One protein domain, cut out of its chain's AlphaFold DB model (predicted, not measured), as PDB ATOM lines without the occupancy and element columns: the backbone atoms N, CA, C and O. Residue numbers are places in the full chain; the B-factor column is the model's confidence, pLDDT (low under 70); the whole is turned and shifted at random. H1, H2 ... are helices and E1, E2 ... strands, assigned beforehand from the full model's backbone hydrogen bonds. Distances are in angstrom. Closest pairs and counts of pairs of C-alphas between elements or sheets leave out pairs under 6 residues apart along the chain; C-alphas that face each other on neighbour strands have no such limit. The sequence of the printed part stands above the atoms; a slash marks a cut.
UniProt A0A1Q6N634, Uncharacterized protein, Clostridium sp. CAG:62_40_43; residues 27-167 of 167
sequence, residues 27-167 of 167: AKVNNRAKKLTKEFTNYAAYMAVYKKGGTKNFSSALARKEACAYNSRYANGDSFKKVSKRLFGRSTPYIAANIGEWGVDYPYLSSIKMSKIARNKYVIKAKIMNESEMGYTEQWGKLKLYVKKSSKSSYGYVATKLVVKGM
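What this domain is: This is residues 27 to 167 of the 167 residues of an uncharacterized protein of Clostridium sp. CAG:62_40_43 (UniProt A0A1Q6N634). A twisted sheet of five long and short strands curls round two helices, H1 and H2, which lie in its hollow, while its other face is bare. H3, H4 and H5 form a small group at one side, in which H3 is on the sheet, the last residues of H5 reach E5 beside the strands and H4 is off the sheet, and the long link of residues 89 to 106 runs round the outside. The printed part has 141 residues with five named helices and five named strands, in the order H1 H2 E1 H3 H4 H5 E2 E3 E4 E5. The sheet is antiparallel, in the order E1 E5 E4 E3 E2, and the class is mixed, helices and strands. The whole is compact, with a radius of gyration of the C-alphas of 14.1 A and spans of 43 by 35 by 24 A.

Where its parts are: H1, residues 31 to 38, begins at C-alpha 31 (122.881, 198.209, 199.665). H2 is residues 41 to 51, 14.6 A long, and E1 is residues 54 to 57. H3 is residues 61 to 69, H4 residues 72 to 75 and H5 residues 80 to 88. E2, residues 107 to 118, is 30.1 A long and bends by 65 degrees at residue 111. E3, residues 121 to 131, is 31.9 A long. E4, residues 137 to 149, is 32.9 A long and bends by 65 degrees at residue 140. E5, residues 157 to 166, is 25.3 A long, bends by 64 degrees at residue 160 and ends at C-alpha 166 (98.916, 193.264, 207.951).

How they stand to each other: E2 E3 E4 E5 make a meander, each strand the antiparallel neighbour of the one before. N 113 and O 125 of E2 and E3 are 2.8 A apart, N 124 and O 145 of E3 and E4 2.8 A, N 144 and O 163 of E4 and E5 2.8 A, and N 56 and O 162 of E1 and E5 2.8 A, each within hydrogen-bond range. H1, H2 and H3 on one face of the sheet give two layers, one of helices and one the sheet itself. The closest C-alphas of H2 and E5 are those of Ala 48 and Gly 166, 4.1 A. H5 stands at the sheet's level, with a height over the sheet of 2.3 A. H3 and H5 touch at Cys 68 and Ser 84, their closest C-alphas, 6.4 A apart. H4 is not on the sheet, and H4 and H5 only just touch, only at the corner, with 3 pairs of C-alphas within 8 A, the closest those of Tyr 74 and Phe 80, 6.0 A. In H1, H2, H3 and H5 every O i to N i+4 pair is within hydrogen-bond range; H4 is too short for such a pair.

The domain as a whole: The C-alphas farthest apart are those of Arg 119 and Met 134, 44.8 A. The printed part has no cut. The link H5 to E2, 18 residues, is long. The mean pLDDT of the printed part is 89.5, and residues 99 to 105 are under 70.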
ATOM      1  N   ALA A  27     116.173 209.644 202.049       74.00
ATOM      2  CA  ALA A  27     117.549 209.176 202.076       74.00
ATOM      3  C   ALA A  27     117.702 208.089 201.014       74.00
ATOM      4  O   ALA A  27     116.890 207.166 200.942       74.00
ATOM      5  N   LYS A  28     118.763 208.156 200.205       80.88
ATOM      6  CA  LYS A  28     119.075 207.072 199.270       80.88
ATOM      7  C   LYS A  28     119.310 205.793 200.074       80.88
ATOM      8  O   LYS A  28     120.221 205.735 200.904       80.88
ATOM      9  N   VAL A  29     118.478 204.773 199.856       84.69
ATOM     10  CA  VAL A  29     118.666 203.486 200.529       84.69
ATOM     11  C   VAL A  29     119.902 202.811 199.931       84.69
ATOM     12  O   VAL A  29     119.961 202.543 198.731       84.69
ATOM     13  N   ASN A  30     120.926 202.585 200.753       89.62
ATOM     14  CA  ASN A  30     122.147 201.917 200.304       89.62
ATOM     15  C   ASN A  30     122.014 200.388 200.389       89.62
ATOM     16  O   ASN A  30     121.131 199.856 201.070       89.62
ATOM     17  N   ASN A  31     122.921 199.672 199.723       93.50
ATOM     18  CA  ASN A  31     122.881 198.209 199.665       93.50
ATOM     19  C   ASN A  31     122.971 197.551 201.044       93.50
ATOM     20  O   ASN A  31     122.339 196.520 201.261       93.50
ATOM     21  N   ARG A  32     123.698 198.140 202.001       94.25
ATOM     22  CA  ARG A  32     123.804 197.561 203.346       94.25
ATOM     23  C   ARG A  32     122.490 197.669 204.124       94.25
ATOM     24  O   ARG A  32     122.074 196.698 204.743       94.25
ATOM     25  N   ALA A  33     121.805 198.807 204.029       93.69
ATOM     26  CA  ALA A  33     120.481 199.015 204.608       93.69
ATOM     27  C   ALA A  33     119.428 198.090 203.969       93.69
ATOM     28  O   ALA A  33     118.616 197.502 204.685       93.69
ATOM     29  N   LYS A  34     119.482 197.896 202.640       94.12
ATOM     30  CA  LYS A  34     118.641 196.910 201.938       94.12
ATOM     31  C   LYS A  34     118.894 195.490 202.455       94.12
ATOM     32  O   LYS A  34     117.936 194.812 202.808       94.12
ATOM     33  N   LYS A  35     120.162 195.063 202.545       94.94
ATOM     34  CA  LYS A  35     120.540 193.732 203.056       94.94
ATOM     35  C   LYS A  35     120.034 193.513 204.483       94.94
ATOM     36  O   LYS A  35     119.349 192.530 204.710       94.94
ATOM     37  N   LEU A  36     120.264 194.464 205.396       96.12
ATOM     38  CA  LEU A  36     119.715 194.398 206.756       96.12
ATOM     39  C   LEU A  36     118.187 194.271 206.753       96.12
ATOM     40  O   LEU A  36     117.639 193.517 207.541       96.12
ATOM     41  N   THR A  37     117.493 195.007 205.884       96.38
ATOM     42  CA  THR A  37     116.022 194.979 205.834       96.38
ATOM     43  C   THR A  37     115.491 193.616 205.395       96.38
ATOM     44  O   THR A  37     114.518 193.139 205.967       96.38
ATOM     45  N   LYS A  38     116.167 192.964 204.441       94.88
ATOM     46  CA  LYS A  38     115.819 191.614 203.974       94.88
ATOM     47  C   LYS A  38     115.998 190.524 205.038       94.88
ATOM     48  O   LYS A  38     115.347 189.495 204.953       94.88
ATOM     49  N   GLU A  39     116.815 190.748 206.065       94.25
ATOM     50  CA  GLU A  39     116.959 189.801 207.185       94.25
ATOM     51  C   GLU A  39     115.688 189.702 208.054       94.25
ATOM     52  O   GLU A  39     115.569 188.784 208.863       94.25
ATOM     53  N   PHE A  40     114.751 190.648 207.905       95.19
ATOM     54  CA  PHE A  40     113.479 190.688 208.634       95.19
ATOM     55  C   PHE A  40     112.286 190.198 207.807       95.19
ATOM     56  O   PHE A  40     111.166 190.269 208.306       95.19
ATOM     57  N   THR A  41     112.489 189.732 206.571       93.94
ATOM     58  CA  THR A  41     111.397 189.367 205.650       93.94
ATOM     59  C   THR A  41     110.459 188.327 206.262       93.94
ATOM     60  O   THR A  41     109.276 188.612 206.429       93.94
ATOM     61  N   ASN A  42     110.997 187.190 206.707       91.81
ATOM     62  CA  ASN A  42     110.208 186.099 207.286       91.81
ATOM     63  C   ASN A  42     109.491 186.517 208.571       91.81
ATOM     64  O   ASN A  42     108.301 186.261 208.734       91.81
ATOM     65  N   TYR A  43     110.181 187.226 209.471       93.44
ATOM     66  CA  TYR A  43     109.549 187.699 210.704       93.44
ATOM     67  C   TYR A  43     108.438 188.717 210.423       93.44
ATOM     68  O   TYR A  43     107.395 188.703 211.076       93.44
ATOM     69  N   ALA A  44     108.636 189.595 209.439       94.69
ATOM     70  CA  ALA A  44     107.629 190.566 209.044       94.69
ATOM     71  C   ALA A  44     106.411 189.895 208.401       94.69
ATOM     72  O   ALA A  44     105.290 190.276 208.726       94.69
ATOM     73  N   ALA A  45     106.623 188.894 207.546       92.56
ATOM     74  CA  ALA A  45     105.556 188.086 206.964       92.56
ATOM     75  C   ALA A  45     104.758 187.348 208.045       92.56
ATOM     76  O   ALA A  45     103.542 187.508 208.115       92.56
ATOM     77  N   TYR A  46     105.443 186.672 208.974       91.62
ATOM     78  CA  TYR A  46     104.811 186.038 210.130       91.62
ATOM     79  C   TYR A  46     103.941 187.020 210.927       91.62
ATOM     80  O   TYR A  46     102.784 186.737 211.238       91.62
ATOM     81  N   MET A  47     104.485 188.202 211.236       93.88
ATOM     82  CA  MET A  47     103.733 189.238 211.942       93.88
ATOM     83  C   MET A  47     102.520 189.717 211.139       93.88
ATOM     84  O   MET A  47     101.480 189.981 211.734       93.88
ATOM     85  N   ALA A  48     102.643 189.863 209.820       93.31
ATOM     86  CA  ALA A  48     101.561 190.344 208.970       93.31
ATOM     87  C   ALA A  48     100.402 189.338 208.916       93.31
ATOM     88  O   ALA A  48      99.277 189.717 209.226       93.31
ATOM     89  N   VAL A  49     100.708 188.073 208.615       90.81
ATOM     90  CA  VAL A  49      99.723 187.013 208.351       90.81
ATOM     91  C   VAL A  49      99.111 186.468 209.644       90.81
ATOM     92  O   VAL A  49      97.897 186.468 209.807       90.81
ATOM     93  N   TYR A  50      99.933 186.076 210.622       89.31
ATOM     94  CA  TYR A  50      99.437 185.351 211.803       89.31
ATOM     95  C   TYR A  50      99.175 186.231 213.021       89.31
ATOM     96  O   TYR A  50      98.494 185.815 213.958       89.31
ATOM     97  N   LYS A  51      99.755 187.435 213.066       90.44
ATOM     98  CA  LYS A  51      99.585 188.366 214.198       90.44
ATOM     99  C   LYS A  51      98.777 189.609 213.843       90.44
ATOM    100  O   LYS A  51      98.588 190.452 214.714       90.44
ATOM    101  N   LYS A  52      98.293 189.727 212.598       87.88
ATOM    102  CA  LYS A  52      97.584 190.913 212.082       87.88
ATOM    103  C   LYS A  52      98.398 192.211 212.250       87.88
ATOM    104  O   LYS A  52      97.863 193.305 212.420       87.88
ATOM    105  N   GLY A  53      99.726 192.105 212.187       93.19
ATOM    106  CA  GLY A  53     100.684 193.194 212.380       93.19
ATOM    107  C   GLY A  53     101.173 193.368 213.824       93.19
ATOM    108  O   GLY A  53     101.124 192.464 214.652       93.19
ATOM    109  N   GLY A  54     101.741 194.541 214.115       96.75
ATOM    110  CA  GLY A  54     102.213 194.911 215.449       96.75
ATOM    111  C   GLY A  54     103.525 195.694 215.457       96.75
ATOM    112  O   GLY A  54     104.113 196.012 214.420       96.75
ATOM    113  N   THR A  55     104.002 196.009 216.662       97.44
ATOM    114  CA  THR A  55     105.271 196.716 216.890       97.44
ATOM    115  C   THR A  55     106.184 195.907 217.803       97.44
ATOM    116  O   THR A  55     105.762 195.434 218.855       97.44
ATOM    117  N   LYS A  56     107.460 195.788 217.430       97.19
ATOM    118  CA  LYS A  56     108.498 195.112 218.215       97.19
ATOM    119  C   LYS A  56     109.663 196.060 218.461       97.19
ATOM    120  O   LYS A  56     110.286 196.561 217.525       97.19
ATOM    121  N   ASN A  57     109.955 196.310 219.735       96.88
ATOM    122  CA  ASN A  57     111.067 197.154 220.168       96.88
ATOM    123  C   ASN A  57     112.274 196.283 220.522       96.88
ATOM    124  O   ASN A  57     112.236 195.509 221.477       96.88
ATOM    125  N   PHE A  58     113.378 196.440 219.793       96.00
ATOM    126  CA  PHE A  58     114.564 195.590 219.946       96.00
ATOM    127  C   PHE A  58     115.487 196.006 221.097       96.00
ATOM    128  O   PHE A  58     116.585 195.463 221.240       96.00
ATOM    129  N   SER A  59     115.044 196.924 221.961       92.50
ATOM    130  CA  SER A  59     115.579 197.046 223.319       92.50
ATOM    131  C   SER A  59     115.282 195.783 224.142       92.50
ATOM    132  O   SER A  59     116.157 195.336 224.886       92.50
ATOM    133  N   SER A  60     114.125 195.143 223.927       92.38
ATOM    134  CA  SER A  60     113.748 193.879 224.570       92.38
ATOM    135  C   SER A  60     114.573 192.704 224.040       92.38
ATOM    136  O   SER A  60     114.692 192.502 222.829       92.38
ATOM    137  N   ALA A  61     115.138 191.907 224.953       90.00
ATOM    138  CA  ALA A  61     115.832 190.672 224.598       90.00
ATOM    139  C   ALA A  61     114.883 189.653 223.962       90.00
ATOM    140  O   ALA A  61     115.261 189.029 222.976       90.00
ATOM    141  N   LEU A  62     113.650 189.545 224.465       91.19
ATOM    142  CA  LEU A  62     112.631 188.650 223.919       91.19
ATOM    143  C   LEU A  62     112.266 189.023 222.477       91.19
ATOM    144  O   LEU A  62     112.274 188.168 221.601       91.19
ATOM    145  N   ALA A  63     112.070 190.314 222.192       93.25
ATOM    146  CA  ALA A  63     111.785 190.765 220.826       93.25
ATOM    147  C   ALA A  63     112.937 190.458 219.853       93.25
ATOM    148  O   ALA A  63     112.703 190.120 218.694       93.25
ATOM    149  N   ARG A  64     114.193 190.557 220.315       94.31
ATOM    150  CA  ARG A  64     115.355 190.127 219.519       94.31
ATOM    151  C   ARG A  64     115.380 188.613 219.328       94.31
ATOM    152  O   ARG A  64     115.763 188.172 218.250       94.31
ATOM    153  N   LYS A  65     114.998 187.836 220.352       92.25
ATOM    154  CA  LYS A  65     114.928 186.369 220.269       92.25
ATOM    155  C   LYS A  65     113.979 185.933 219.171       92.25
ATOM    156  O   LYS A  65     114.397 185.206 218.281       92.25
ATOM    157  N   GLU A  66     112.753 186.445 219.211       91.31
ATOM    158  CA  GLU A  66     111.734 186.146 218.209       91.31
ATOM    159  C   GLU A  66     112.221 186.499 216.802       91.31
ATOM    160  O   GLU A  66     112.221 185.644 215.929       91.31
ATOM    161  N   ALA A  67     112.723 187.717 216.582       92.94
ATOM    162  CA  ALA A  67     113.193 188.123 215.256       92.94
ATOM    163  C   ALA A  67     114.350 187.254 214.723       92.94
ATOM    164  O   ALA A  67     114.395 186.970 213.530       92.94
ATOM    165  N   CYS A  68     115.279 186.829 215.588       92.31
ATOM    166  CA  CYS A  68     116.348 185.910 215.196       92.31
ATOM    167  C   CYS A  68     115.835 184.495 214.898       92.31
ATOM    168  O   CYS A  68     116.402 183.845 214.026       92.31
ATOM    169  N   ALA A  69     114.802 184.018 215.602       90.06
ATOM    170  CA  ALA A  69     114.246 182.683 215.382       90.06
ATOM    171  C   ALA A  69     113.735 182.518 213.941       90.06
ATOM    172  O   ALA A  69     113.972 181.480 213.341       90.06
ATOM    173  N   TYR A  70     113.142 183.567 213.361       90.31
ATOM    174  CA  TYR A  70     112.648 183.576 211.976       90.31
ATOM    175  C   TYR A  70     113.712 183.936 210.921       90.31
ATOM    176  O   TYR A  70     113.376 184.188 209.766       90.31
ATOM    177  N   ASN A  71     114.996 184.030 211.276       90.81
ATOM    178  CA  ASN A  71     116.026 184.481 210.341       90.81
ATOM    179  C   ASN A  71     116.574 183.334 209.474       90.81
ATOM    180  O   ASN A  71     117.107 182.359 210.003       90.81
ATOM    181  N   SER A  72     116.554 183.493 208.145       87.06
ATOM    182  CA  SER A  72     116.991 182.446 207.205       87.06
ATOM    183  C   SER A  72     118.454 182.036 207.371       87.06
ATOM    184  O   SER A  72     118.797 180.881 207.159       87.06
ATOM    185  N   ARG A  73     119.352 182.943 207.779       87.38
ATOM    186  CA  ARG A  73     120.748 182.544 208.026       87.38
ATOM    187  C   ARG A  73     120.852 181.622 209.228       87.38
ATOM    188  O   ARG A  73     121.646 180.690 209.190       87.38
ATOM    189  N   TYR A  74     120.073 181.898 210.275       87.38
ATOM    190  CA  TYR A  74     120.055 181.044 211.458       87.38
ATOM    191  C   TYR A  74     119.520 179.654 211.118       87.38
ATOM    192  O   TYR A  74     120.153 178.658 211.453       87.38
ATOM    193  N   ALA A  75     118.413 179.612 210.376       84.62
ATOM    194  CA  ALA A  75     117.858 178.390 209.807       84.62
ATOM    195  C   ALA A  75     118.889 177.589 208.988       84.62
ATOM    196  O   ALA A  75     118.950 176.372 209.097       84.62
ATOM    197  N   ASN A  76     119.755 178.283 208.246       85.50
ATOM    198  CA  ASN A  76     120.795 177.687 207.402       85.50
ATOM    199  C   ASN A  76     122.150 177.505 208.124       85.50
ATOM    200  O   ASN A  76     123.192 177.435 207.473       85.50
ATOM    201  N   GLY A  77     122.170 177.479 209.463       85.12
ATOM    202  CA  GLY A  77     123.340 177.082 210.257       85.12
ATOM    203  C   GLY A  77     124.251 178.205 210.778       85.12
ATOM    204  O   GLY A  77     125.196 177.924 211.517       85.12
ATOM    205  N   ASP A  78     124.000 179.490 210.480       88.69
ATOM    206  CA  ASP A  78     124.739 180.579 211.146       88.69
ATOM    207  C   ASP A  78     124.381 180.607 212.641       88.69
ATOM    208  O   ASP A  78     123.217 180.727 212.993       88.69
ATOM    209  N   SER A  79     125.363 180.618 213.552       88.62
ATOM    210  CA  SER A  79     125.049 180.656 214.992       88.62
ATOM    211  C   SER A  79     124.140 181.831 215.395       88.62
ATOM    212  O   SER A  79     124.332 182.985 214.986       88.62
ATOM    213  N   PHE A  80     123.206 181.568 216.310       87.19
ATOM    214  CA  PHE A  80     122.258 182.561 216.820       87.19
ATOM    215  C   PHE A  80     122.931 183.854 217.321       87.19
ATOM    216  O   PHE A  80     122.480 184.973 217.058       87.19
ATOM    217  N   LYS A  81     124.069 183.720 218.017       89.81
ATOM    218  CA  LYS A  81     124.857 184.853 218.531       89.81
ATOM    219  C   LYS A  81     125.396 185.731 217.399       89.81
ATOM    220  O   LYS A  81     125.410 186.958 217.535       89.81
ATOM    221  N   LYS A  82     125.826 185.124 216.288       90.88
ATOM    222  CA  LYS A  82     126.328 185.820 215.095       90.88
ATOM    223  C   LYS A  82     125.202 186.577 214.396       90.88
ATOM    224  O   LYS A  82     125.375 187.761 214.105       90.88
ATOM    225  N   VAL A  83     124.040 185.946 214.218       92.12
ATOM    226  CA  VAL A  83     122.841 186.599 213.664       92.12
ATOM    227  C   VAL A  83     122.419 187.779 214.542       92.12
ATOM    228  O   VAL A  83     122.341 188.908 214.060       92.12
ATOM    229  N   SER A  84     122.285 187.577 215.854       93.50
ATOM    230  CA  SER A  84     121.885 188.642 216.781       93.50
ATOM    231  C   SER A  84     122.839 189.846 216.759       93.50
ATOM    232  O   SER A  84     122.404 190.997 216.649       93.50
ATOM    233  N   LYS A  85     124.160 189.605 216.762       93.06
ATOM    234  CA  LYS A  85     125.158 190.678 216.631       93.06
ATOM    235  C   LYS A  85     125.026 191.418 215.298       93.06
ATOM    236  O   LYS A  85     125.080 192.646 215.290       93.06
ATOM    237  N   ARG A  86     124.811 190.710 214.186       93.56
ATOM    238  CA  ARG A  86     124.618 191.332 212.865       93.56
ATOM    239  C   ARG A  86     123.361 192.200 212.808       93.56
ATOM    240  O   ARG A  86     123.418 193.287 212.239       93.56
ATOM    241  N   LEU A  87     122.251 191.772 213.402       95.69
ATOM    242  CA  LEU A  87     120.986 192.513 213.336       95.69
ATOM    243  C   LEU A  87     120.922 193.667 214.343       95.69
ATOM    244  O   LEU A  87     120.457 194.760 214.012       95.69
ATOM    245  N   PHE A  88     121.414 193.450 215.564       95.81
ATOM    246  CA  PHE A  88     121.167 194.341 216.704       95.81
ATOM    247  C   PHE A  88     122.440 194.923 217.331       95.81
ATOM    248  O   PHE A  88     122.362 195.787 218.207       95.81
ATOM    249  N   GLY A  89     123.627 194.469 216.915       93.81
ATOM    250  CA  GLY A  89     124.908 194.869 217.509       93.81
ATOM    251  C   GLY A  89     125.093 194.379 218.947       93.81
ATOM    252  O   GLY A  89     125.875 194.969 219.696       93.81
ATOM    253  N   ARG A  90     124.328 193.362 219.364       90.56
ATOM    254  CA  ARG A  90     124.306 192.790 220.718       90.56
ATOM    255  C   ARG A  90     124.057 191.288 220.643       90.56
ATOM    256  O   ARG A  90     123.460 190.818 219.685       90.56
ATOM    257  N   SER A  91     124.498 190.548 221.654       83.75
ATOM    258  CA  SER A  91     124.151 189.129 221.785       83.75
ATOM    259  C   SER A  91     122.759 188.992 222.412       83.75
ATOM    260  O   SER A  91     122.314 189.868 223.157       83.75
ATOM    261  N   THR A  92     122.074 187.893 222.112       80.44
ATOM    262  CA  THR A  92     120.759 187.550 222.670       80.44
ATOM    263  C   THR A  92     120.822 186.090 223.151       80.44
ATOM    264  O   THR A  92     121.605 185.334 222.570       80.44
ATOM    265  N   PRO A  93     120.073 185.682 224.195       75.88
ATOM    266  CA  PRO A  93     120.072 184.289 224.644       75.88
ATOM    267  C   PRO A  93     119.420 183.359 223.610       75.88
ATOM    268  O   PRO A  93     118.535 183.801 222.880       75.88
ATOM    269  N   TYR A  94     119.858 182.102 223.582       80.25
ATOM    270  CA  TYR A  94     119.490 181.085 222.592       80.25
ATOM    271  C   TYR A  94     117.979 180.791 222.516       80.25
ATOM    272  O   TYR A  94     117.253 180.940 223.503       80.25
ATOM    273  N   ILE A  95     117.540 180.375 221.325       80.62
ATOM    274  CA  ILE A  95     116.240 179.764 221.010       80.62
ATOM    275  C   ILE A  95     116.400 178.929 219.732       80.62
ATOM    276  O   ILE A  95     117.242 179.276 218.904       80.62
ATOM    277  N   ALA A  96     115.618 177.864 219.550       79.25
ATOM    278  CA  ALA A  96     115.570 177.125 218.288       79.25
ATOM    279  C   ALA A  96     115.123 178.029 217.119       79.25
ATOM    280  O   ALA A  96     114.457 179.049 217.325       79.25
ATOM    281  N   ALA A  97     115.537 177.690 215.898       77.88
ATOM    282  CA  ALA A  97     115.074 178.391 214.707       77.88
ATOM    283  C   ALA A  97     113.603 178.040 214.438       77.88
ATOM    284  O   ALA A  97     113.227 176.874 214.469       77.88
ATOM    285  N   ASN A  98     112.800 179.057 214.135       77.12
ATOM    286  CA  ASN A  98     111.439 178.911 213.644       77.12
ATOM    287  C   ASN A  98     111.459 179.282 212.164       77.12
ATOM    288  O   ASN A  98     111.306 180.449 211.800       77.12
ATOM    289  N   ILE A  99     111.689 178.296 211.305       61.16
ATOM    290  CA  ILE A  99     111.388 178.456 209.885       61.16
ATOM    291  C   ILE A  99     109.864 178.387 209.818       61.16
ATOM    292  O   ILE A  99     109.279 177.415 210.288       61.16
ATOM    293  N   GLY A 100     109.199 179.456 209.374       56.69
ATOM    294  CA  GLY A 100     107.750 179.392 209.176       56.69
ATOM    295  C   GLY A 100     107.395 178.278 208.185       56.69
ATOM    296  O   GLY A 100     108.250 177.847 207.418       56.69
ATOM    297  N   GLU A 101     106.133 177.853 208.161       53.72
ATOM    298  CA  GLU A 101     105.620 176.817 207.238       53.72
ATOM    299  C   GLU A 101     105.907 177.121 205.750       53.72
ATOM    300  O   GLU A 101     105.949 176.228 204.917       53.72
ATOM    301  N   TRP A 102     106.185 178.385 205.437       60.38
ATOM    302  CA  TRP A 102     106.380 178.967 204.109       60.38
ATOM    303  C   TRP A 102     107.798 178.823 203.537       60.38
ATOM    304  O   TRP A 102     108.176 179.619 202.688       60.38
ATOM    305  N   GLY A 103     108.641 177.912 204.028       54.75
ATOM    306  CA  GLY A 103     110.002 177.734 203.497       54.75
ATOM    307  C   GLY A 103     110.866 179.015 203.473       54.75
ATOM    308  O   GLY A 103     110.635 179.973 204.215       54.75
ATOM    309  N   VAL A 104     111.922 179.027 202.652       51.84
ATOM    310  CA  VAL A 104     112.897 180.140 202.579       51.84
ATOM    311  C   VAL A 104     112.515 181.192 201.521       51.84
ATOM    312  O   VAL A 104     113.001 182.323 201.605       51.84
ATOM    313  N   ASP A 105     111.605 180.861 200.596       55.91
ATOM    314  CA  ASP A 105     111.435 181.590 199.327       55.91
ATOM    315  C   ASP A 105     110.072 182.273 199.107       55.91
ATOM    316  O   ASP A 105     109.913 182.992 198.125       55.91
ATOM    317  N   TYR A 106     109.101 182.132 200.012       72.25
ATOM    318  CA  TYR A 106     107.734 182.598 199.739       72.25
ATOM    319  C   TYR A 106     107.521 184.113 199.989       72.25
ATOM    320  O   TYR A 106     107.054 184.823 199.093       72.25
ATOM    321  N   PRO A 107     107.926 184.707 201.131       87.50
ATOM    322  CA  PRO A 107     107.808 186.152 201.305       87.50
ATOM    323  C   PRO A 107     109.007 186.926 200.741       87.50
ATOM    324  O   PRO A 107     110.168 186.617 201.010       87.50
ATOM    325  N   TYR A 108     108.740 188.055 200.084       91.81
ATOM    326  CA  TYR A 108     109.765 189.019 199.677       91.81
ATOM    327  C   TYR A 108     109.390 190.467 200.013       91.81
ATOM    328  O   TYR A 108     108.240 190.828 200.267       91.81
ATOM    329  N   LEU A 109     110.405 191.338 200.046       94.06
ATOM    330  CA  LEU A 109     110.228 192.770 200.285       94.06
ATOM    331  C   LEU A 109     110.372 193.565 198.991       94.06
ATOM    332  O   LEU A 109     111.440 193.570 198.373       94.06
ATOM    333  N   SER A 110     109.336 194.324 198.639       94.56
ATOM    334  CA  SER A 110     109.340 195.235 197.490       94.56
ATOM    335  C   SER A 110     109.251 196.701 197.927       94.56
ATOM    336  O   SER A 110     109.016 197.025 199.096       94.56
ATOM    337  N   SER A 111     109.459 197.628 196.984       94.19
ATOM    338  CA  SER A 111     109.304 199.076 197.218       94.19
ATOM    339  C   SER A 111     110.132 199.625 198.396       94.19
ATOM    340  O   SER A 111     109.668 200.500 199.131       94.19
ATOM    341  N   ILE A 112     111.355 199.113 198.595       95.69
ATOM    342  CA  ILE A 112     112.212 199.494 199.727       95.69
ATOM    343  C   ILE A 112     112.654 200.959 199.593       95.69
ATOM    344  O   ILE A 112     113.451 201.306 198.721       95.69
ATOM    345  N   LYS A 113     112.179 201.811 200.505       94.81
ATOM    346  CA  LYS A 113     112.486 203.249 200.581       94.81
ATOM    347  C   LYS A 113     113.055 203.599 201.950       94.81
ATOM    348  O   LYS A 113     112.642 203.025 202.951       94.81
ATOM    349  N   MET A 114     113.970 204.562 202.019       95.00
ATOM    350  CA  MET A 114     114.601 204.990 203.270       95.00
ATOM    351  C   MET A 114     114.418 206.488 203.490       95.00
ATOM    352  O   MET A 114     114.489 207.287 202.560       95.00
ATOM    353  N   SER A 115     114.202 206.877 204.740       94.00
ATOM    354  CA  SER A 115     114.082 208.277 205.144       94.00
ATOM    355  C   SER A 115     114.913 208.514 206.395       94.00
ATOM    356  O   SER A 115     114.973 207.665 207.293       94.00
ATOM    357  N   LYS A 116     115.581 209.666 206.460       93.81
ATOM    358  CA  LYS A 116     116.292 210.089 207.667       93.81
ATOM    359  C   LYS A 116     115.280 210.660 208.658       93.81
ATOM    360  O   LYS A 116     114.449 211.475 208.281       93.81
ATOM    361  N   ILE A 117     115.357 210.224 209.914       93.12
ATOM    362  CA  ILE A 117     114.474 210.710 210.988       93.12
ATOM    363  C   ILE A 117     115.234 211.660 211.912       93.12
ATOM    364  O   ILE A 117     114.698 212.664 212.351       93.12
ATOM    365  N   ALA A 118     116.490 211.332 212.221       91.50
ATOM    366  CA  ALA A 118     117.357 212.158 213.055       91.50
ATOM    367  C   ALA A 118     118.832 211.848 212.761       91.50
ATOM    368  O   ALA A 118     119.159 211.022 211.899       91.50
ATOM    369  N   ARG A 119     119.755 212.480 213.499       90.88
ATOM    370  CA  ARG A 119     121.188 212.163 213.421       90.88
ATOM    371  C   ARG A 119     121.400 210.660 213.633       90.88
ATOM    372  O   ARG A 119     121.043 210.110 214.672       90.88
ATOM    373  N   ASN A 120     121.970 209.998 212.623       93.12
ATOM    374  CA  ASN A 120     122.258 208.561 212.607       93.12
ATOM    375  C   ASN A 120     121.043 207.627 212.778       93.12
ATOM    376  O   ASN A 120     121.250 206.433 212.992       93.12
ATOM    377  N   LYS A 121     119.805 208.126 212.653       95.75
ATOM    378  CA  LYS A 121     118.566 207.343 212.780       95.75
ATOM    379  C   LYS A 121     117.739 207.435 211.502       95.75
ATOM    380  O   LYS A 121     117.525 208.526 210.968       95.75
ATOM    381  N   TYR A 122     117.251 206.292 211.043       96.38
ATOM    382  CA  TYR A 122     116.549 206.163 209.773       96.38
ATOM    383  C   TYR A 122     115.360 205.216 209.906       96.38
ATOM    384  O   TYR A 122     115.345 204.346 210.777       96.38
ATOM    385  N   VAL A 123     114.380 205.377 209.022       97.44
ATOM    386  CA  VAL A 123     113.299 204.412 208.811       97.44
ATOM    387  C   VAL A 123     113.396 203.884 207.392       97.44
ATOM    388  O   VAL A 123     113.594 204.651 206.451       97.44
ATOM    389  N   ILE A 124     113.258 202.574 207.250       97.56
ATOM    390  CA  ILE A 124     113.176 201.881 205.975       97.56
ATOM    391  C   ILE A 124     111.754 201.341 205.858       97.56
ATOM    392  O   ILE A 124     111.284 200.634 206.746       97.56
ATOM    393  N   LYS A 125     111.046 201.724 204.800       97.69
ATOM    394  CA  LYS A 125     109.686 201.281 204.492       97.69
ATOM    395  C   LYS A 125     109.743 200.280 203.344       97.69
ATOM    396  O   LYS A 125     110.472 200.522 202.387       97.69
ATOM    397  N   ALA A 126     108.973 199.204 203.423       97.69
ATOM    398  CA  ALA A 126     108.838 198.219 202.352       97.69
ATOM    399  C   ALA A 126     107.414 197.647 202.326       97.69
ATOM    400  O   ALA A 126     106.676 197.761 203.312       97.69
ATOM    401  N   LYS A 127     107.034 197.036 201.207       97.06
ATOM    402  CA  LYS A 127     105.852 196.173 201.120       97.06
ATOM    403  C   LYS A 127     106.280 194.731 201.372       97.06
ATOM    404  O   LYS A 127     107.356 194.344 200.924       97.06
ATOM    405  N   ILE A 128     105.452 193.992 202.099       95.00
ATOM    406  CA  ILE A 128     105.599 192.548 202.288       95.00
ATOM    407  C   ILE A 128     104.743 191.909 201.206       95.00
ATOM    408  O   ILE A 128     103.546 192.193 201.148       95.00
ATOM    409  N   MET A 129     105.379 191.138 200.338       93.25
ATOM    410  CA  MET A 129     104.758 190.499 199.189       93.25
ATOM    411  C   MET A 129     104.952 188.992 199.289       93.25
ATOM    412  O   MET A 129     105.932 188.548 199.888       93.25
ATOM    413  N   ASN A 130     104.056 188.251 198.662       89.12
ATOM    414  CA  ASN A 130     104.188 186.830 198.395       89.12
ATOM    415  C   ASN A 130     103.856 186.581 196.926       89.12
ATOM    416  O   ASN A 130     103.036 187.299 196.349       89.12
ATOM    417  N   GLU A 131     104.498 185.590 196.330       83.69
ATOM    418  CA  GLU A 131     104.105 185.059 195.029       83.69
ATOM    419  C   GLU A 131     103.485 183.686 195.270       83.69
ATOM    420  O   GLU A 131     104.076 182.843 195.944       83.69
ATOM    421  N   SER A 132     102.243 183.497 194.826       75.56
ATOM    422  CA  SER A 132     101.603 182.189 194.914       75.56
ATOM    423  C   SER A 132     102.220 181.235 193.895       75.56
ATOM    424  O   SER A 132     102.789 181.659 192.891       75.56
ATOM    425  N   GLU A 133     102.040 179.934 194.107       70.56
ATOM    426  CA  GLU A 133     102.500 178.900 193.166       70.56
ATOM    427  C   GLU A 133     101.846 179.027 191.778       70.56
ATOM    428  O   GLU A 133     102.381 178.543 190.786       70.56
ATOM    429  N   MET A 134     100.720 179.743 191.688       73.31
ATOM    430  CA  MET A 134     100.031 180.072 190.438       73.31
ATOM    431  C   MET A 134     100.520 181.386 189.791       73.31
ATOM    432  O   MET A 134      99.918 181.850 188.825       73.31
ATOM    433  N   GLY A 135     101.574 182.016 190.324       75.06
ATOM    434  CA  GLY A 135     102.175 183.246 189.789       75.06
ATOM    435  C   GLY A 135     101.456 184.545 190.173       75.06
ATOM    436  O   GLY A 135     101.765 185.611 189.640       75.06
ATOM    437  N   TYR A 136     100.490 184.502 191.098       78.81
ATOM    438  CA  TYR A 136      99.812 185.713 191.563       78.81
ATOM    439  C   TYR A 136     100.625 186.401 192.654       78.81
ATOM    440  O   TYR A 136     100.974 185.801 193.671       78.81
ATOM    441  N   THR A 137     100.874 187.699 192.485       86.56
ATOM    442  CA  THR A 137     101.503 188.509 193.529       86.56
ATOM    443  C   THR A 137     100.461 189.041 194.502       86.56
ATOM    444  O   THR A 137      99.592 189.827 194.119       86.56
ATOM    445  N   GLU A 138     100.604 188.699 195.774       89.50
ATOM    446  CA  GLU A 138      99.760 189.197 196.854       89.50
ATOM    447  C   GLU A 138     100.561 190.125 197.772       89.50
ATOM    448  O   GLU A 138     101.720 189.867 198.106       89.50
ATOM    449  N   GLN A 139      99.947 191.227 198.205       93.31
ATOM    450  CA  GLN A 139     100.529 192.068 199.243       93.31
ATOM    451  C   GLN A 139      99.999 191.649 200.621       93.31
ATOM    452  O   GLN A 139      98.897 192.014 200.995       93.31
ATOM    453  N   TRP A 140     100.829 190.999 201.438       92.94
ATOM    454  CA  TRP A 140     100.461 190.641 202.817       92.94
ATOM    455  C   TRP A 140     100.521 191.809 203.799       92.94
ATOM    456  O   TRP A 140      99.926 191.774 204.876       92.94
ATOM    457  N   GLY A 141     101.277 192.864 203.482       95.25
ATOM    458  CA  GLY A 141     101.365 193.991 204.401       95.25
ATOM    459  C   GLY A 141     102.393 195.058 204.071       95.25
ATOM    460  O   GLY A 141     102.900 195.199 202.953       95.25
ATOM    461  N   LYS A 142     102.678 195.877 205.083       97.50
ATOM    462  CA  LYS A 142     103.664 196.963 205.036       97.50
ATOM    463  C   LYS A 142     104.598 196.874 206.236       97.50
ATOM    464  O   LYS A 142     104.157 196.721 207.373       97.50
ATOM    465  N   LEU A 143     105.886 197.063 205.974       97.44
ATOM    466  CA  LEU A 143     106.968 197.060 206.953       97.44
ATOM    467  C   LEU A 143     107.530 198.476 207.133       97.44
ATOM    468  O   LEU A 143     107.781 199.186 206.158       97.44
ATOM    469  N   LYS A 144     107.788 198.870 208.385       98.19
ATOM    470  CA  LYS A 144     108.688 199.972 208.749       98.19
ATOM    471  C   LYS A 144     109.768 199.452 209.698       98.19
ATOM    472  O   LYS A 144     109.493 199.169 210.864       98.19
ATOM    473  N   LEU A 145     111.004 199.380 209.220       98.50
ATOM    474  CA  LEU A 145     112.174 199.035 210.018       98.50
ATOM    475  C   LEU A 145     112.926 200.306 210.421       98.50
ATOM    476  O   LEU A 145     113.433 201.047 209.581       98.50
ATOM    477  N   TYR A 146     113.013 200.557 211.719       98.19
ATOM    478  CA  TYR A 146     113.801 201.644 212.279       98.19
ATOM    479  C   TYR A 146     115.215 201.143 212.537       98.19
ATOM    480  O   TYR A 146     115.414 200.109 213.180       98.19
ATOM    481  N   VAL A 147     116.195 201.896 212.043       97.62
ATOM    482  CA  VAL A 147     117.607 201.536 212.130       97.62
ATOM    483  C   VAL A 147     118.452 202.701 212.626       97.62
ATOM    484  O   VAL A 147     118.153 203.876 212.389       97.62
ATOM    485  N   LYS A 148     119.557 202.368 213.291       96.31
ATOM    486  CA  LYS A 148     120.588 203.319 213.717       96.31
ATOM    487  C   LYS A 148     121.917 202.962 213.055       96.31
ATOM    488  O   LYS A 148     122.285 201.792 213.058       96.31
ATOM    489  N   LYS A 149     122.659 203.949 212.533       95.19
ATOM    490  CA  LYS A 149     124.052 203.733 212.090       95.19
ATOM    491  C   LYS A 149     124.888 203.197 213.254       95.19
ATOM    492  O   LYS A 149     124.809 203.725 214.365       95.19
ATOM    493  N   SER A 150     125.671 202.157 212.999       95.06
ATOM    494  CA  SER A 150     126.480 201.487 214.016       95.06
ATOM    495  C   SER A 150     127.574 200.653 213.362       95.06
ATOM    496  O   SER A 150     127.290 199.894 212.440       95.06
ATOM    497  N   SER A 151     128.798 200.735 213.881       92.31
ATOM    498  CA  SER A 151     129.917 199.862 213.493       92.31
ATOM    499  C   SER A 151     129.810 198.450 214.076       92.31
ATOM    500  O   SER A 151     130.510 197.548 213.637       92.31
ATOM    501  N   LYS A 152     128.907 198.223 215.042       89.75
ATOM    502  CA  LYS A 152     128.732 196.922 215.717       89.75
ATOM    503  C   LYS A 152     128.044 195.857 214.852       89.75
ATOM    504  O   LYS A 152     127.893 194.725 215.293       89.75
ATOM    505  N   SER A 153     127.583 196.232 213.661       90.00
ATOM    506  CA  SER A 153     126.963 195.339 212.687       90.00
ATOM    507  C   SER A 153     127.743 195.391 211.381       90.00
ATOM    508  O   SER A 153     128.114 196.473 210.922       90.00
ATOM    509  N   SER A 154     127.892 194.240 210.724       88.12
ATOM    510  CA  SER A 154     128.454 194.139 209.370       88.12
ATOM    511  C   SER A 154     127.651 194.922 208.324       88.12
ATOM    512  O   SER A 154     128.167 195.251 207.259       88.12
ATOM    513  N   TYR A 155     126.394 195.267 208.616       93.00
ATOM    514  CA  TYR A 155     125.571 196.112 207.757       93.00
ATOM    515  C   TYR A 155     125.839 197.612 207.951       93.00
ATOM    516  O   TYR A 155     125.326 198.430 207.196       93.00
ATOM    517  N   GLY A 156     126.632 198.028 208.943       95.00
ATOM    518  CA  GLY A 156     126.802 199.447 209.285       95.00
ATOM    519  C   GLY A 156     125.551 200.088 209.907       95.00
ATOM    520  O   GLY A 156     125.518 201.299 210.152       95.00
ATOM    521  N   TYR A 157     124.518 199.283 210.170       96.50
ATOM    522  CA  TYR A 157     123.256 199.662 210.790       96.50
ATOM    523  C   TYR A 157     122.804 198.557 211.741       96.50
ATOM    524  O   TYR A 157     123.041 197.383 211.484       96.50
ATOM    525  N   VAL A 158     122.112 198.933 212.811       97.44
ATOM    526  CA  VAL A 158     121.418 197.996 213.704       97.44
ATOM    527  C   VAL A 158     119.932 198.311 213.727       97.44
ATOM    528  O   VAL A 158     119.546 199.484 213.709       97.44
ATOM    529  N   ALA A 159     119.105 197.273 213.781       97.94
ATOM    530  CA  ALA A 159     117.667 197.399 213.940       97.94
ATOM    531  C   ALA A 159     117.318 197.813 215.374       97.94
ATOM    532  O   ALA A 159     117.864 197.288 216.343       97.94
ATOM    533  N   THR A 160     116.396 198.764 215.515       97.69
ATOM    534  CA  THR A 160     115.947 199.260 216.825       97.69
ATOM    535  C   THR A 160     114.466 199.024 217.068       97.69
ATOM    536  O   THR A 160     114.068 198.781 218.206       97.69
ATOM    537  N   LYS A 161     113.650 199.068 216.014       98.31
ATOM    538  CA  LYS A 161     112.211 198.818 216.089       98.31
ATOM    539  C   LYS A 161     111.696 198.305 214.752       98.31
ATOM    540  O   LYS A 161     112.089 198.823 213.709       98.31
ATOM    541  N   LEU A 162     110.789 197.343 214.795       98.50
ATOM    542  CA  LEU A 162     110.042 196.858 213.645       98.50
ATOM    543  C   LEU A 162     108.562 197.180 213.843       98.50
ATOM    544  O   LEU A 162     108.015 196.930 214.913       98.50
ATOM    545  N   VAL A 163     107.927 197.748 212.824       98.38
ATOM    546  CA  VAL A 163     106.475 197.949 212.775       98.38
ATOM    547  C   VAL A 163     105.954 197.259 211.528       98.38
ATOM    548  O   VAL A 163     106.443 197.527 210.428       98.38
ATOM    549  N   VAL A 164     104.958 196.401 211.702       98.12
ATOM    550  CA  VAL A 164     104.291 195.676 210.624       98.12
ATOM    551  C   VAL A 164     102.806 195.994 210.675       98.12
ATOM    552  O   VAL A 164     102.209 196.027 211.748       98.12
ATOM    553  N   LYS A 165     102.214 196.237 209.511       96.81
ATOM    554  CA  LYS A 165     100.765 196.313 209.336       96.81
ATOM    555  C   LYS A 165     100.365 195.214 208.354       96.81
ATOM    556  O   LYS A 165     100.825 195.279 207.211       96.81
ATOM    557  N   GLY A 166      99.586 194.236 208.821       91.38
ATOM    558  CA  GLY A 166      98.916 193.264 207.951       91.38
ATOM    559  C   GLY A 166      97.837 193.948 207.110       91.38
ATOM    560  O   GLY A 166      97.424 195.068 207.447       91.38
ATOM    561  N   MET A 167      97.471 193.328 205.991       84.94
ATOM    562  CA  MET A 167      96.292 193.725 205.218       84.94
ATOM    563  C   MET A 167      95.019 193.117 205.787       84.94
ATOM    564  O   MET A 167      95.118 192.044 206.422       84.94
TER     565      MET A 167